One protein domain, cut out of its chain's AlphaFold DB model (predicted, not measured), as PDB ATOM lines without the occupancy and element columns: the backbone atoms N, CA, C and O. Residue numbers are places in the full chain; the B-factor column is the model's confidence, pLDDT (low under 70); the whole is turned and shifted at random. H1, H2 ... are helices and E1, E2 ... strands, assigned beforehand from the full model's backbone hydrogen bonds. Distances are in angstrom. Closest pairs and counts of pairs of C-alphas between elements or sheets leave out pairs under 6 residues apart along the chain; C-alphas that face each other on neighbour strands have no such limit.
ATOM      1  N   ALA A  28     152.421 150.909 110.029       85.62
ATOM      2  CA  ALA A  28     152.172 149.508 109.757       85.62
ATOM      3  C   ALA A  28     150.694 149.214 110.025       85.62
ATOM      4  O   ALA A  28     150.194 149.501 111.109       85.62
ATOM      5  N   VAL A  29     150.000 148.627 109.053       88.19
ATOM      6  CA  VAL A  29     148.593 148.252 109.187       88.19
ATOM      7  C   VAL A  29     148.400 146.752 109.025       88.19
ATOM      8  O   VAL A  29     149.094 146.078 108.255       88.19
ATOM      9  N   ARG A  30     147.428 146.224 109.760       89.94
ATOM     10  CA  ARG A  30     146.933 144.854 109.647       89.94
ATOM     11  C   ARG A  30     145.561 144.889 109.004       89.94
ATOM     12  O   ARG A  30     144.774 145.776 109.319       89.94
ATOM     13  N   ILE A  31     145.289 143.925 108.132       89.69
ATOM     14  CA  ILE A  31     144.006 143.806 107.445       89.69
ATOM     15  C   ILE A  31     143.400 142.443 107.770       89.69
ATOM     16  O   ILE A  31     144.045 141.410 107.577       89.69
ATOM     17  N   ARG A  32     142.155 142.441 108.237       91.00
ATOM     18  CA  ARG A  32     141.354 141.244 108.492       91.00
ATOM     19  C   ARG A  32     140.060 141.320 107.692       91.00
ATOM     20  O   ARG A  32     139.327 142.295 107.801       91.00
ATOM     21  N   ALA A  33     139.791 140.291 106.903       90.19
ATOM     22  CA  ALA A  33     138.577 140.135 106.117       90.19
ATOM     23  C   ALA A  33     137.580 139.216 106.831       90.19
ATOM     24  O   ALA A  33     137.980 138.281 107.523       90.19
ATOM     25  N   TYR A  34     136.292 139.445 106.617       89.19
ATOM     26  CA  TYR A  34     135.187 138.628 107.113       89.19
ATOM     27  C   TYR A  34     134.298 138.303 105.910       89.19
ATOM     28  O   TYR A  34     133.409 139.080 105.574       89.19
ATOM     29  N   LEU A  35     134.595 137.194 105.227       84.94
ATOM     30  CA  LEU A  35     133.940 136.757 103.984       84.94
ATOM     31  C   LEU A  35     133.395 135.334 104.177       84.94
ATOM     32  O   LEU A  35     133.944 134.368 103.655       84.94
ATOM     33  N   GLY A  36     132.390 135.182 105.040       78.69
ATOM     34  CA  GLY A  36     131.902 133.876 105.513       78.69
ATOM     35  C   GLY A  36     132.746 133.265 106.641       78.69
ATOM     36  O   GLY A  36     132.194 132.670 107.560       78.69
ATOM     37  N   GLU A  37     134.059 133.499 106.644       80.44
ATOM     38  CA  GLU A  37     134.946 133.221 107.777       80.44
ATOM     39  C   GLU A  37     135.977 134.350 107.985       80.44
ATOM     40  O   GLU A  37     136.351 135.028 107.019       80.44
ATOM     41  N   PRO A  38     136.448 134.590 109.227       82.69
ATOM     42  CA  PRO A  38     137.474 135.591 109.490       82.69
ATOM     43  C   PRO A  38     138.822 135.134 108.926       82.69
ATOM     44  O   PRO A  38     139.357 134.103 109.335       82.69
ATOM     45  N   ARG A  39     139.412 135.929 108.034       83.81
ATOM     46  CA  ARG A  39     140.728 135.674 107.442       83.81
ATOM     47  C   ARG A  39     141.633 136.878 107.637       83.81
ATOM     48  O   ARG A  39     141.343 137.974 107.166       83.81
ATOM     49  N   ASP A  40     142.762 136.668 108.304       83.62
ATOM     50  CA  ASP A  40     143.827 137.668 108.323       83.62
ATOM     51  C   ASP A  40     144.525 137.685 106.965       83.62
ATOM     52  O   ASP A  40     145.045 136.664 106.499       83.62
ATOM     53  N   VAL A  41     144.581 138.858 106.335       79.12
ATOM     54  CA  VAL A  41     145.445 139.078 105.177       79.12
ATOM     55  C   VAL A  41     146.858 139.105 105.749       79.12
ATOM     56  O   VAL A  41     147.299 140.114 106.285       79.12
ATOM     57  N   ARG A  42     147.542 137.952 105.731       63.78
ATOM     58  CA  ARG A  42     148.772 137.650 106.500       63.78
ATOM     59  C   ARG A  42     149.954 138.614 106.295       63.78
ATOM     60  O   ARG A  42     150.989 138.443 106.933       63.78
ATOM     61  N   ARG A  43     149.838 139.616 105.422       67.06
ATOM     62  CA  ARG A  43     150.845 140.658 105.224       67.06
ATOM     63  C   ARG A  43     150.522 141.884 106.073       67.06
ATOM     64  O   ARG A  43     149.441 142.453 105.983       67.06
ATOM     65  N   THR A  44     151.496 142.326 106.863       76.69
ATOM     66  CA  THR A  44     151.515 143.696 107.380       76.69
ATOM     67  C   THR A  44     151.793 144.633 106.213       76.69
ATOM     68  O   THR A  44     152.818 144.500 105.542       76.69
ATOM     69  N   PHE A  45     150.893 145.577 105.966       80.94
ATOM     70  CA  PHE A  45     151.067 146.574 104.914       80.94
ATOM     71  C   PHE A  45     151.683 147.830 105.512       80.94
ATOM     72  O   PHE A  45     151.354 148.218 106.631       80.94
ATOM     73  N   ARG A  46     152.589 148.467 104.776       84.38
ATOM     74  CA  ARG A  46     153.197 149.728 105.198       84.38
ATOM     75  C   ARG A  46     152.646 150.853 104.341       84.38
ATOM     76  O   ARG A  46     152.740 150.789 103.117       84.38
ATOM     77  N   ALA A  47     152.084 151.866 104.990       82.12
ATOM     78  CA  ALA A  47     151.754 153.106 104.310       82.12
ATOM     79  C   ALA A  47     153.063 153.838 103.940       82.12
ATOM     80  O   ALA A  47     153.944 153.943 104.801       82.12
ATOM     81  N   PRO A  48     153.209 154.345 102.700       82.88
ATOM     82  CA  PRO A  48     154.338 155.195 102.318       82.88
ATOM     83  C   PRO A  48     154.495 156.403 103.246       82.88
ATOM     84  O   PRO A  48     153.504 156.865 103.815       82.88
ATOM     85  N   ALA A  49     155.718 156.928 103.368       78.56
ATOM     86  CA  ALA A  49     156.051 158.034 104.272       78.56
ATOM     87  C   ALA A  49     155.267 159.335 103.984       78.56
ATOM     88  O   ALA A  49     154.945 160.088 104.902       78.56
ATOM     89  N   ASP A  50     154.838 159.536 102.746       82.19
ATOM     90  CA  ASP A  50     154.108 160.746 102.350       82.19
ATOM     91  C   ASP A  50     152.621 160.468 102.083       82.19
ATOM     92  O   ASP A  50     151.862 161.353 101.700       82.19
ATOM     93  N   ALA A  51     152.173 159.223 102.279       83.06
ATOM     94  CA  ALA A  51     150.787 158.854 102.042       83.06
ATOM     95  C   ALA A  51     149.876 159.310 103.186       83.06
ATOM     96  O   ALA A  51     150.171 159.068 104.361       83.06
ATOM     97  N   ASP A  52     148.708 159.843 102.821       88.75
ATOM     98  CA  ASP A  52     147.571 159.978 103.728       88.75
ATOM     99  C   ASP A  52     147.187 158.588 104.262       88.75
ATOM    100  O   ASP A  52     146.674 157.726 103.536       88.75
ATOM    101  N   LEU A  53     147.468 158.370 105.550       88.56
ATOM    102  CA  LEU A  53     147.225 157.106 106.235       88.56
ATOM    103  C   LEU A  53     145.732 156.760 106.278       88.56
ATOM    104  O   LEU A  53     145.372 155.598 106.088       88.56
ATOM    105  N   GLY A  54     144.858 157.747 106.473       89.25
ATOM    106  CA  GLY A  54     143.412 157.535 106.501       89.25
ATOM    107  C   GLY A  54     142.892 157.083 105.137       89.25
ATOM    108  O   GLY A  54     142.183 156.079 105.038       89.25
ATOM    109  N   ALA A  55     143.294 157.765 104.065       92.31
ATOM    110  CA  ALA A  55     142.947 157.386 102.697       92.31
ATOM    111  C   ALA A  55     143.551 156.029 102.301       92.31
ATOM    112  O   ALA A  55     142.912 155.240 101.600       92.31
ATOM    113  N   PHE A  56     144.775 155.731 102.744       92.06
ATOM    114  CA  PHE A  56     145.406 154.428 102.547       92.06
ATOM    115  C   PHE A  56     144.603 153.308 103.216       92.06
ATOM    116  O   PHE A  56     144.242 152.341 102.546       92.06
ATOM    117  N   MET A  57     144.253 153.457 104.496       93.50
ATOM    118  CA  MET A  57     143.484 152.456 105.242       93.50
ATOM    119  C   MET A  57     142.089 152.235 104.648       93.50
ATOM    120  O   MET A  57     141.669 151.088 104.505       93.50
ATOM    121  N   LYS A  58     141.392 153.303 104.237       94.00
ATOM    122  CA  LYS A  58     140.092 153.202 103.549       94.00
ATOM    123  C   LYS A  58     140.206 152.419 102.245       94.00
ATOM    124  O   LYS A  58     139.453 151.472 102.038       94.00
ATOM    125  N   ARG A  59     141.175 152.760 101.389       91.88
ATOM    126  CA  ARG A  59     141.414 152.035 100.130       91.88
ATOM    127  C   ARG A  59     141.770 150.573 100.377       91.88
ATOM    128  O   ARG A  59     141.242 149.704  99.694       91.88
ATOM    129  N   ALA A  60     142.614 150.307 101.371       91.00
ATOM    130  CA  ALA A  60     143.001 148.957 101.754       91.00
ATOM    131  C   ALA A  60     141.800 148.130 102.241       91.00
ATOM    132  O   ALA A  60     141.661 146.980 101.842       91.00
ATOM    133  N   ALA A  61     140.904 148.718 103.039       91.69
ATOM    134  CA  ALA A  61     139.690 148.050 103.504       91.69
ATOM    135  C   ALA A  61     138.749 147.722 102.332       91.69
ATOM    136  O   ALA A  61     138.283 146.594 102.198       91.69
ATOM    137  N   LEU A  62     138.524 148.690 101.437       91.06
ATOM    138  CA  LEU A  62     137.660 148.529 100.264       91.06
ATOM    139  C   LEU A  62     138.201 147.526  99.242       91.06
ATOM    140  O   LEU A  62     137.419 146.856  98.577       91.06
ATOM    141  N   ALA A  63     139.523 147.412  99.107       90.44
ATOM    142  CA  ALA A  63     140.155 146.492  98.164       90.44
ATOM    143  C   ALA A  63     139.895 145.011  98.490       90.44
ATOM    144  O   ALA A  63     140.064 144.162  97.621       90.44
ATOM    145  N   VAL A  64     139.503 144.707  99.730       88.00
ATOM    146  CA  VAL A  64     139.274 143.338 100.214       88.00
ATOM    147  C   VAL A  64     137.790 142.956 100.188       88.00
ATOM    148  O   VAL A  64     137.452 141.786 100.360       88.00
ATOM    149  N   LEU A  65     136.895 143.922  99.962       87.69
ATOM    150  CA  LEU A  65     135.459 143.673  99.904       87.69
ATOM    151  C   LEU A  65     134.998 143.287  98.492       87.69
ATOM    152  O   LEU A  65     135.519 143.824  97.510       87.69
ATOM    153  N   PRO A  66     133.982 142.411  98.381       82.56
ATOM    154  CA  PRO A  66     133.311 142.168  97.115       82.56
ATOM    155  C   PRO A  66     132.589 143.438  96.645       82.56
ATOM    156  O   PRO A  66     132.034 144.194  97.448       82.56
ATOM    157  N   LYS A  67     132.611 143.668  95.330       81.06
ATOM    158  CA  LYS A  67     131.982 144.815  94.658       81.06
ATOM    159  C   LYS A  67     130.781 144.343  93.846       81.06
ATOM    160  O   LYS A  67     130.726 144.537  92.637       81.06
ATOM    161  N   ASP A  68     129.870 143.666  94.526       84.31
ATOM    162  CA  ASP A  68     128.683 143.092  93.907       84.31
ATOM    163  C   ASP A  68     127.568 144.142  93.813       84.31
ATOM    164  O   ASP A  68     127.334 144.915  94.748       84.31
ATOM    165  N   GLU A  69     126.854 144.167  92.688       82.00
ATOM    166  CA  GLU A  69     125.700 145.049  92.508       82.00
ATOM    167  C   GLU A  69     124.590 144.743  93.528       82.00
ATOM    168  O   GLU A  69     124.359 143.597  93.920       82.00
ATOM    169  N   GLY A  70     123.898 145.789  93.990       83.38
ATOM    170  CA  GLY A  70     122.829 145.677  94.990       83.38
ATOM    171  C   GLY A  70     123.307 145.539  96.442       83.38
ATOM    172  O   GLY A  70     122.475 145.495  97.349       83.38
ATOM    173  N   TRP A  71     124.620 145.511  96.692       89.56
ATOM    174  CA  TRP A  71     125.171 145.583  98.043       89.56
ATOM    175  C   TRP A  71     125.401 147.036  98.452       89.56
ATOM    176  O   TRP A  71     125.918 147.858  97.696       89.56
ATOM    177  N   LEU A  72     125.029 147.355  99.684       90.38
ATOM    178  CA  LEU A  72     125.280 148.649 100.289       90.38
ATOM    179  C   LEU A  72     126.642 148.638 100.964       90.38
ATOM    180  O   LEU A  72     126.973 147.710 101.704       90.38
ATOM    181  N   LEU A  73     127.403 149.707 100.750       91.25
ATOM    182  CA  LEU A  73     128.744 149.850 101.291       91.25
ATOM    183  C   LEU A  73     128.810 150.987 102.314       91.25
ATOM    184  O   LEU A  73     128.350 152.102 102.068       91.25
ATOM    185  N   ALA A  74     129.412 150.704 103.466       91.44
ATOM    186  CA  ALA A  74     129.653 151.669 104.528       91.44
ATOM    187  C   ALA A  74     131.102 151.575 105.009       91.44
ATOM    188  O   ALA A  74     131.651 150.484 105.161       91.44
ATOM    189  N   VAL A  75     131.721 152.725 105.268       93.12
ATOM    190  CA  VAL A  75     133.088 152.807 105.791       93.12
ATOM    191  C   VAL A  75     133.082 153.646 107.053       93.12
ATOM    192  O   VAL A  75     132.672 154.804 107.039       93.12
ATOM    193  N   PHE A  76     133.582 153.061 108.131       91.88
ATOM    194  CA  PHE A  76     133.725 153.707 109.425       91.88
ATOM    195  C   PHE A  76     135.204 153.896 109.711       91.88
ATOM    196  O   PHE A  76     135.989 152.965 109.559       91.88
ATOM    197  N   SER A  77     135.596 155.107 110.089       93.12
ATOM    198  CA  SER A  77     136.955 155.422 110.530       93.12
ATOM    199  C   SER A  77     136.876 155.852 111.981       93.12
ATOM    200  O   SER A  77     136.091 156.739 112.306       93.12
ATOM    201  N   VAL A  78     137.649 155.193 112.836       90.94
ATOM    202  CA  VAL A  78     137.661 155.436 114.275       90.94
ATOM    203  C   VAL A  78     139.100 155.652 114.711       90.94
ATOM    204  O   VAL A  78     140.000 154.890 114.345       90.94
ATOM    205  N   GLU A  79     139.302 156.705 115.484       90.75
ATOM    206  CA  GLU A  79     140.564 157.052 116.123       90.75
ATOM    207  C   GLU A  79     140.344 157.024 117.630       90.75
ATOM    208  O   GLU A  79     139.297 157.468 118.106       90.75
ATOM    209  N   ARG A  80     141.295 156.442 118.363       88.25
ATOM    210  CA  ARG A  80     141.219 156.383 119.823       88.25
ATOM    211  C   ARG A  80     141.276 157.797 120.401       88.25
ATOM    212  O   ARG A  80     142.080 158.609 119.941       88.25
ATOM    213  N   THR A  81     140.483 158.073 121.428       87.38
ATOM    214  CA  THR A  81     140.532 159.354 122.155       87.38
ATOM    215  C   THR A  81     141.402 159.290 123.410       87.38
ATOM    216  O   THR A  81     141.868 160.313 123.905       87.38
ATOM    217  N   SER A  82     141.706 158.079 123.875       86.44
ATOM    218  CA  SER A  82     142.613 157.792 124.986       86.44
ATOM    219  C   SER A  82     143.489 156.574 124.680       86.44
ATOM    220  O   SER A  82     143.152 155.739 123.841       86.44
ATOM    221  N   GLU A  83     144.636 156.438 125.347       83.00
ATOM    222  CA  GLU A  83     145.546 155.304 125.109       83.00
ATOM    223  C   GLU A  83     144.974 153.952 125.556       83.00
ATOM    224  O   GLU A  83     145.377 152.915 125.029       83.00
ATOM    225  N   SER A  84     144.023 153.958 126.495       83.88
ATOM    226  CA  SER A  84     143.358 152.761 127.018       83.88
ATOM    227  C   SER A  84     142.250 152.229 126.103       83.88
ATOM    228  O   SER A  84     141.803 151.090 126.276       83.88
ATOM    229  N   GLU A  85     141.806 153.009 125.114       84.69
ATOM    230  CA  GLU A  85     140.754 152.596 124.191       84.69
ATOM    231  C   GLU A  85     141.206 151.488 123.240       84.69
ATOM    232  O   GLU A  85     142.155 151.606 122.464       84.69
ATOM    233  N   GLN A  86     140.434 150.407 123.233       86.56
ATOM    234  CA  GLN A  86     140.667 149.255 122.371       86.56
ATOM    235  C   GLN A  86     139.786 149.312 121.119       86.56
ATOM    236  O   GLN A  86     138.875 148.496 120.942       86.56
ATOM    237  N   VAL A  87     140.080 150.257 120.224       87.69
ATOM    238  CA  VAL A  87     139.287 150.492 119.003       87.69
ATOM    239  C   VAL A  87     139.273 149.268 118.079       87.69
ATOM    240  O   VAL A  87     138.207 148.788 117.691       87.69
ATOM    241  N   ALA A  88     140.443 148.717 117.736       87.62
ATOM    242  CA  ALA A  88     140.522 147.588 116.806       87.62
ATOM    243  C   ALA A  88     139.836 146.308 117.341       87.62
ATOM    244  O   ALA A  88     139.042 145.722 116.600       87.62
ATOM    245  N   PRO A  89     140.037 145.888 118.609       89.50
ATOM    246  CA  PRO A  89     139.276 144.781 119.196       89.50
ATOM    247  C   PRO A  89     137.761 145.017 119.238       89.50
ATOM    248  O   PRO A  89     136.989 144.082 119.029       89.50
ATOM    249  N   PHE A  90     137.316 146.251 119.493       89.62
ATOM    250  CA  PHE A  90     135.893 146.589 119.473       89.62
ATOM    251  C   PHE A  90     135.283 146.407 118.075       89.62
ATOM    252  O   PHE A  90     134.273 145.709 117.937       89.62
ATOM    253  N   LEU A  91     135.926 146.947 117.037       90.25
ATOM    254  CA  LEU A  91     135.470 146.786 115.653       90.25
ATOM    255  C   LEU A  91     135.532 145.322 115.183       90.25
ATOM    256  O   LEU A  91     134.627 144.882 114.473       90.25
ATOM    257  N   ASP A  92     136.531 144.542 115.618       90.06
ATOM    258  CA  ASP A  92     136.616 143.098 115.331       90.06
ATOM    259  C   ASP A  92     135.418 142.341 115.928       90.06
ATOM    260  O   ASP A  92     134.760 141.567 115.225       90.06
ATOM    261  N   ARG A  93     135.066 142.611 117.194       89.44
ATOM    262  CA  ARG A  93     133.873 142.025 117.830       89.44
ATOM    263  C   ARG A  93     132.591 142.422 117.103       89.44
ATOM    264  O   ARG A  93     131.715 141.576 116.905       89.44
ATOM    265  N   LEU A  94     132.484 143.684 116.692       87.50
ATOM    266  CA  LEU A  94     131.319 144.194 115.979       87.50
ATOM    267  C   LEU A  94     131.141 143.500 114.620       87.50
ATOM    268  O   LEU A  94     130.036 143.045 114.313       87.50
ATOM    269  N   ALA A  95     132.222 143.352 113.848       87.88
ATOM    270  CA  ALA A  95     132.215 142.644 112.569       87.88
ATOM    271  C   ALA A  95     131.834 141.164 112.741       87.88
ATOM    272  O   ALA A  95     130.931 140.669 112.066       87.88
ATOM    273  N   ARG A  96     132.442 140.467 113.713       88.31
ATOM    274  CA  ARG A  96     132.146 139.051 114.011       88.31
ATOM    275  C   ARG A  96     130.688 138.813 114.391       88.31
ATOM    276  O   ARG A  96     130.111 137.809 113.982       88.31
ATOM    277  N   ARG A  97     130.082 139.722 115.162       85.38
ATOM    278  CA  ARG A  97     128.678 139.606 115.589       85.38
ATOM    279  C   ARG A  97     127.709 139.603 114.403       85.38
ATOM    280  O   ARG A  97     126.692 138.915 114.469       85.38
ATOM    281  N   HIS A  98     128.024 140.349 113.345       80.38
ATOM    282  CA  HIS A  98     127.147 140.545 112.186       80.38
ATOM    283  C   HIS A  98     127.442 139.595 111.014       80.38
ATOM    284  O   HIS A  98     126.588 139.417 110.153       80.38
ATOM    285  N   MET A  99     128.582 138.897 111.025       76.12
ATOM    286  CA  MET A  99     129.024 137.934 109.998       76.12
ATOM    287  C   MET A  99     128.171 136.645 109.893       76.12
ATOM    288  O   MET A  99     128.572 135.686 109.245       76.12
ATOM    289  N   ARG A 100     126.993 136.557 110.523       68.44
ATOM    290  CA  ARG A 100     126.193 135.314 110.587       68.44
ATOM    291  C   ARG A 100     125.411 134.975 109.303       68.44
ATOM    292  O   ARG A 100     124.589 134.064 109.335       68.44
ATOM    293  N   GLY A 101     125.639 135.670 108.189       68.19
ATOM    294  CA  GLY A 101     124.898 135.474 106.937       68.19
ATOM    295  C   GLY A 101     125.768 135.608 105.687       68.19
ATOM    296  O   GLY A 101     126.830 136.220 105.729       68.19
ATOM    297  N   LYS A 102     125.296 135.041 104.565       76.12
ATOM    298  CA  LYS A 102     125.976 135.090 103.253       76.12
ATOM    299  C   LYS A 102     125.926 136.471 102.587       76.12
ATOM    300  O   LYS A 102     126.677 136.717 101.654       76.12
ATOM    301  N   ASP A 103     125.076 137.367 103.082       85.44
ATOM    302  CA  ASP A 103     124.858 138.712 102.539       85.44
ATOM    303  C   ASP A 103     125.621 139.797 103.319       85.44
ATOM    304  O   ASP A 103     125.175 140.943 103.413       85.44
ATOM    305  N   PHE A 104     126.748 139.413 103.930       88.00
ATOM    306  CA  PHE A 104     127.616 140.292 104.704       88.00
ATOM    307  C   PHE A 104     129.087 140.020 104.392       88.00
ATOM    308  O   PHE A 104     129.563 138.887 104.457       88.00
ATOM    309  N   ALA A 105     129.817 141.097 104.137       90.44
ATOM    310  CA  ALA A 105     131.259 141.117 104.013       90.44
ATOM    311  C   ALA A 105     131.812 142.298 104.811       90.44
ATOM    312  O   ALA A 105     131.261 143.397 104.774       90.44
ATOM    313  N   ALA A 106     132.922 142.100 105.516       92.31
ATOM    314  CA  ALA A 106     133.610 143.197 106.190       92.31
ATOM    315  C   ALA A 106     135.126 143.101 106.044       92.31
ATOM    316  O   ALA A 106     135.688 142.024 105.850       92.31
ATOM    317  N   ALA A 107     135.790 144.241 106.166       93.00
ATOM    318  CA  ALA A 107     137.234 144.359 106.199       93.00
ATOM    319  C   ALA A 107     137.623 145.355 107.293       93.00
ATOM    320  O   ALA A 107     137.239 146.524 107.255       93.00
ATOM    321  N   LEU A 108     138.385 144.877 108.271       93.06
ATOM    322  CA  LEU A 108     138.966 145.675 109.338       93.06
ATOM    323  C   LEU A 108     140.430 145.950 109.014       93.06
ATOM    324  O   LEU A 108     141.227 145.023 108.873       93.06
ATOM    325  N   VAL A 109     140.787 147.225 108.944       93.94
ATOM    326  CA  VAL A 109     142.164 147.695 108.819       93.94
ATOM    327  C   VAL A 109     142.517 148.456 110.081       93.94
ATOM    328  O   VAL A 109     141.818 149.395 110.430       93.94
ATOM    329  N   ALA A 110     143.597 148.092 110.757       92.88
ATOM    330  CA  ALA A 110     144.039 148.785 111.965       92.88
ATOM    331  C   ALA A 110     145.535 149.066 111.915       92.88
ATOM    332  O   ALA A 110     146.297 148.245 111.397       92.88
ATOM    333  N   THR A 111     145.956 150.204 112.461       91.38
ATOM    334  CA  THR A 111     147.374 150.462 112.730       91.38
ATOM    335  C   THR A 111     147.892 149.477 113.777       91.38
ATOM    336  O   THR A 111     147.128 148.938 114.581       91.38
ATOM    337  N   PHE A 112     149.191 149.179 113.756       85.44
ATOM    338  CA  PHE A 112     149.768 148.149 114.623       85.44
ATOM    339  C   PHE A 112     149.721 148.523 116.111       85.44
ATOM    340  O   PHE A 112     149.623 147.648 116.965       85.44
ATOM    341  N   ASP A 113     149.761 149.818 116.410       84.88
ATOM    342  CA  ASP A 113     149.564 150.386 117.747       84.88
ATOM    343  C   ASP A 113     148.084 150.482 118.168       84.88
ATOM    344  O   ASP A 113     147.793 150.848 119.303       84.88
ATOM    345  N   GLY A 114     147.146 150.165 117.269       84.50
ATOM    346  CA  GLY A 114     145.708 150.221 117.524       84.50
ATOM    347  C   GLY A 114     145.124 151.632 117.625       84.50
ATOM    348  O   GLY A 114     143.942 151.755 117.939       84.50
ATOM    349  N   ALA A 115     145.908 152.680 117.346       87.62
ATOM    350  CA  ALA A 115     145.461 154.066 117.464       87.62
ATOM    351  C   ALA A 115     144.353 154.426 116.469       87.62
ATOM    352  O   ALA A 115     143.463 155.217 116.784       87.62
ATOM    353  N   ARG A 116     144.392 153.832 115.274       91.69
ATOM    354  CA  ARG A 116     143.403 154.055 114.220       91.69
ATOM    355  C   ARG A 116     142.906 152.736 113.675       91.69
ATOM    356  O   ARG A 116     143.678 151.798 113.456       91.69
ATOM    357  N   ALA A 117     141.618 152.696 113.373       93.12
ATOM    358  CA  ALA A 117     141.016 151.581 112.677       93.12
ATOM    359  C   ALA A 117     139.963 152.049 111.674       93.12
ATOM    360  O   ALA A 117     139.239 153.020 111.884       93.12
ATOM    361  N   VAL A 118     139.877 151.328 110.567       94.31
ATOM    362  CA  VAL A 118     138.869 151.492 109.533       94.31
ATOM    363  C   VAL A 118     138.132 150.174 109.386       94.31
ATOM    364  O   VAL A 118     138.749 149.143 109.132       94.31
ATOM    365  N   LEU A 119     136.813 150.215 109.521       93.75
ATOM    366  CA  LEU A 119     135.936 149.087 109.250       93.75
ATOM    367  C   LEU A 119     135.118 149.410 108.002       93.75
ATOM    368  O   LEU A 119     134.257 150.289 108.028       93.75
ATOM    369  N   ALA A 120     135.404 148.711 106.908       93.62
ATOM    370  CA  ALA A 120     134.572 148.730 105.716       93.62
ATOM    371  C   ALA A 120     133.618 147.534 105.751       93.62
ATOM    372  O   ALA A 120     134.010 146.428 106.125       93.62
ATOM    373  N   ILE A 121     132.369 147.764 105.370       91.75
ATOM    374  CA  ILE A 121     131.292 146.780 105.412       91.75
ATOM    375  C   ILE A 121     130.532 146.856 104.100       91.75
ATOM    376  O   ILE A 121     130.217 147.946 103.629       91.75
ATOM    377  N   SER A 122     130.231 145.692 103.544       90.94
ATOM    378  CA  SER A 122     129.333 145.514 102.416       90.94
ATOM    379  C   SER A 122     128.218 144.565 102.847       90.94
ATOM    380  O   SER A 122     128.498 143.483 103.370       90.94
ATOM    381  N   ALA A 123     126.958 144.964 102.686       90.38
ATOM    382  CA  ALA A 123     125.809 144.133 103.040       90.38
ATOM    383  C   ALA A 123     124.595 144.437 102.160       90.38
ATOM    384  O   ALA A 123     124.393 145.581 101.759       90.38
ATOM    385  N   LYS A 124     123.738 143.443 101.909       88.31
ATOM    386  CA  LYS A 124     122.460 143.677 101.201       88.31
ATOM    387  C   LYS A 124     121.387 144.307 102.094       88.31
ATOM    388  O   LYS A 124     120.531 145.043 101.617       88.31
ATOM    389  N   ASP A 125     121.429 144.024 103.396       87.00
ATOM    390  CA  ASP A 125     120.453 144.528 104.363       87.00
ATOM    391  C   ASP A 125     120.833 145.930 104.870       87.00
ATOM    392  O   ASP A 125     121.782 146.109 105.639       87.00
ATOM    393  N   LYS A 126     120.036 146.937 104.501       86.31
ATOM    394  CA  LYS A 126     120.186 148.312 104.999       86.31
ATOM    395  C   LYS A 126     120.039 148.405 106.522       86.31
ATOM    396  O   LYS A 126     120.763 149.172 107.157       86.31
ATOM    397  N   ALA A 127     119.139 147.629 107.129       86.81
ATOM    398  CA  ALA A 127     118.904 147.667 108.571       86.81
ATOM    399  C   ALA A 127     120.120 147.165 109.360       86.81
ATOM    400  O   ALA A 127     120.345 147.568 110.501       86.81
ATOM    401  N   LEU A 128     120.935 146.293 108.766       84.69
ATOM    402  CA  LEU A 128     122.206 145.874 109.343       84.69
ATOM    403  C   LEU A 128     123.204 147.042 109.406       84.69
ATOM    404  O   LEU A 128     123.818 147.253 110.451       84.69
ATOM    405  N   ILE A 129     123.321 147.837 108.338       85.38
ATOM    406  CA  ILE A 129     124.215 149.009 108.304       85.38
ATOM    407  C   ILE A 129     123.786 150.064 109.329       85.38
ATOM    408  O   ILE A 129     124.634 150.611 110.035       85.38
ATOM    409  N   GLU A 130     122.485 150.316 109.472       86.94
ATOM    410  CA  GLU A 130     121.985 151.267 110.474       86.94
ATOM    411  C   GLU A 130     122.209 150.773 111.910       86.94
ATOM    412  O   GLU A 130     122.650 151.538 112.765       86.94
ATOM    413  N   ARG A 131     122.023 149.476 112.186       85.38
ATOM    414  CA  ARG A 131     122.359 148.897 113.502       85.38
ATOM    415  C   ARG A 131     123.836 149.078 113.854       85.38
ATOM    416  O   ARG A 131     124.158 149.372 115.004       85.38
ATOM    417  N   LEU A 132     124.725 148.932 112.873       84.12
ATOM    418  CA  LEU A 132     126.160 149.163 113.046       84.12
ATOM    419  C   LEU A 132     126.477 150.636 113.314       84.12
ATOM    420  O   LEU A 132     127.263 150.923 114.215       84.12
ATOM    421  N   ARG A 133     125.832 151.561 112.591       85.50
ATOM    422  CA  ARG A 133     125.932 153.008 112.853       85.50
ATOM    423  C   ARG A 133     125.536 153.338 114.289       85.50
ATOM    424  O   ARG A 133     126.295 154.002 114.988       85.50
ATOM    425  N   THR A 134     124.408 152.808 114.753       86.06
ATOM    426  CA  THR A 134     123.937 153.008 116.129       86.06
ATOM    427  C   THR A 134     124.894 152.404 117.158       86.06
ATOM    428  O   THR A 134     125.188 153.043 118.166       86.06
ATOM    429  N   ALA A 135     125.431 151.205 116.908       82.94
ATOM    430  CA  ALA A 135     126.397 150.568 117.804       82.94
ATOM    431  C   ALA A 135     127.707 151.367 117.929       82.94
ATOM    432  O   ALA A 135     128.302 151.399 119.002       82.94
ATOM    433  N   LEU A 136     128.141 152.024 116.849       80.25
ATOM    434  CA  LEU A 136     129.306 152.909 116.855       80.25
ATOM    435  C   LEU A 136     129.023 154.220 117.597       80.25
ATOM    436  O   LEU A 136     129.856 154.661 118.381       80.25
ATOM    437  N   ALA A 137     127.839 154.808 117.402       80.12
ATOM    438  CA  ALA A 137     127.425 156.026 118.102       80.12
ATOM    439  C   ALA A 137     127.242 155.812 119.618       80.12
ATOM    440  O   ALA A 137     127.526 156.705 120.411       80.12
ATOM    441  N   GLY A 138     126.800 154.620 120.032       68.62
ATOM    442  CA  GLY A 138     126.607 154.267 121.442       68.62
ATOM    443  C   GLY A 138     127.897 154.065 122.244       68.62
ATOM    444  O   GLY A 138     127.824 153.988 123.463       68.62
ATOM    445  N   ASN A 139     129.062 153.995 121.589       61.22
ATOM    446  CA  ASN A 139     130.365 153.772 122.231       61.22
ATOM    447  C   ASN A 139     131.123 155.081 122.548       61.22
ATOM    448  O   ASN A 139     132.300 155.035 122.888       61.22
TER     449      ASN A 139
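Overview. This is residues 28 to 139 of the 141 residues of an uncharacterized protein of Dankookia rubra (UniProt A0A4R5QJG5). What does one see first? A twisted sheet makes the middle of three layers, with H2 and H3 side by side over one face, while on the other face the sheet curls round H1. What is it built of? The 112 printed residues hold five named strands and three named helices, E1 E2 H1 E3 H2 E4 E5 H3 along the chain, of mixed class; the sheet's order is E2, E1, E4, E5, E3, all antiparallel. The whole is compact, with a radius of gyration of the C-alphas of 13.4 A, and rounded, spanning 37 by 28 by 22 A.

Arrangement. Which strands are neighbours? E1, residues 28 to 34, and E2, residues 38 to 46, form an antiparallel hairpin with N 33 and O 39 2.8 A apart; E2 bends by 57 degrees at residue 43. E1 is also antiparallel to E4, residues 104 to 111, with N 32 and O 108 2.8 A apart. E4 and E5, residues 116 to 123, form a hairpin with N 107 and O 120 2.8 A apart, and E5 is antiparallel to the edge strand E3, residues 72 to 79, with N 76 and O 119 2.9 A apart. Where are the helices? H1, residues 53 to 62, is on one face; its closest C-alphas to E4 are those of Ala 61 and Ala 107, 5.2 A. H2, residues 87 to 98, is on the opposite face, over E4 and E5 at a height over the sheet of 8.4 A; the closest C-alphas of H2 and E5 are those of Ala 88 and Ala 117, 5.8 A. H3, residues 126 to 137, is on the same face as H2, over E5 and E3, at a height of 9.4 A; the closest C-alphas of H3 and E3 are those of Lys 126 and Leu 72, 6.9 A. How do H2 and H3 stand? They are close but not clearly touching, Leu 94 and Leu 132 having the closest C-alphas at 7.7 A, and run opposite ways at a shallow tilt of 28 degrees. E3, H2 and E4 form a split strand-helix-strand unit, its strands running the same way with E5 between them, and its crossover is right-handed. Are the helix backbones in range? Every O i to N i+4 pair is within hydrogen-bond range in H1 and H3, and 7 of 8 in H2.

Along the chain. Where does E1 begin? C-alpha 28 is at (152.172, 149.508, 109.757); E1 measures 20.3 A from first to last C-alpha and E2 21.6 A. How long are the others? H1 measures 14.2 A, E3 23.6 A, H2 17.1 A, E4 23.6 A, E5 23.1 A and H3 16.8 A, ending with C-alpha 137 at (127.425, 156.026, 118.102).

Size, cuts and confidence. How far does it reach? The two C-alphas farthest apart are those of Glu 69 and Ser 84, 39.5 A. Are there cuts or long links? The printed part has no cut, and no link is long. Where is confidence low? Residues 42 to 43, 100 to 101 and 138 to 139 have pLDDT under 70.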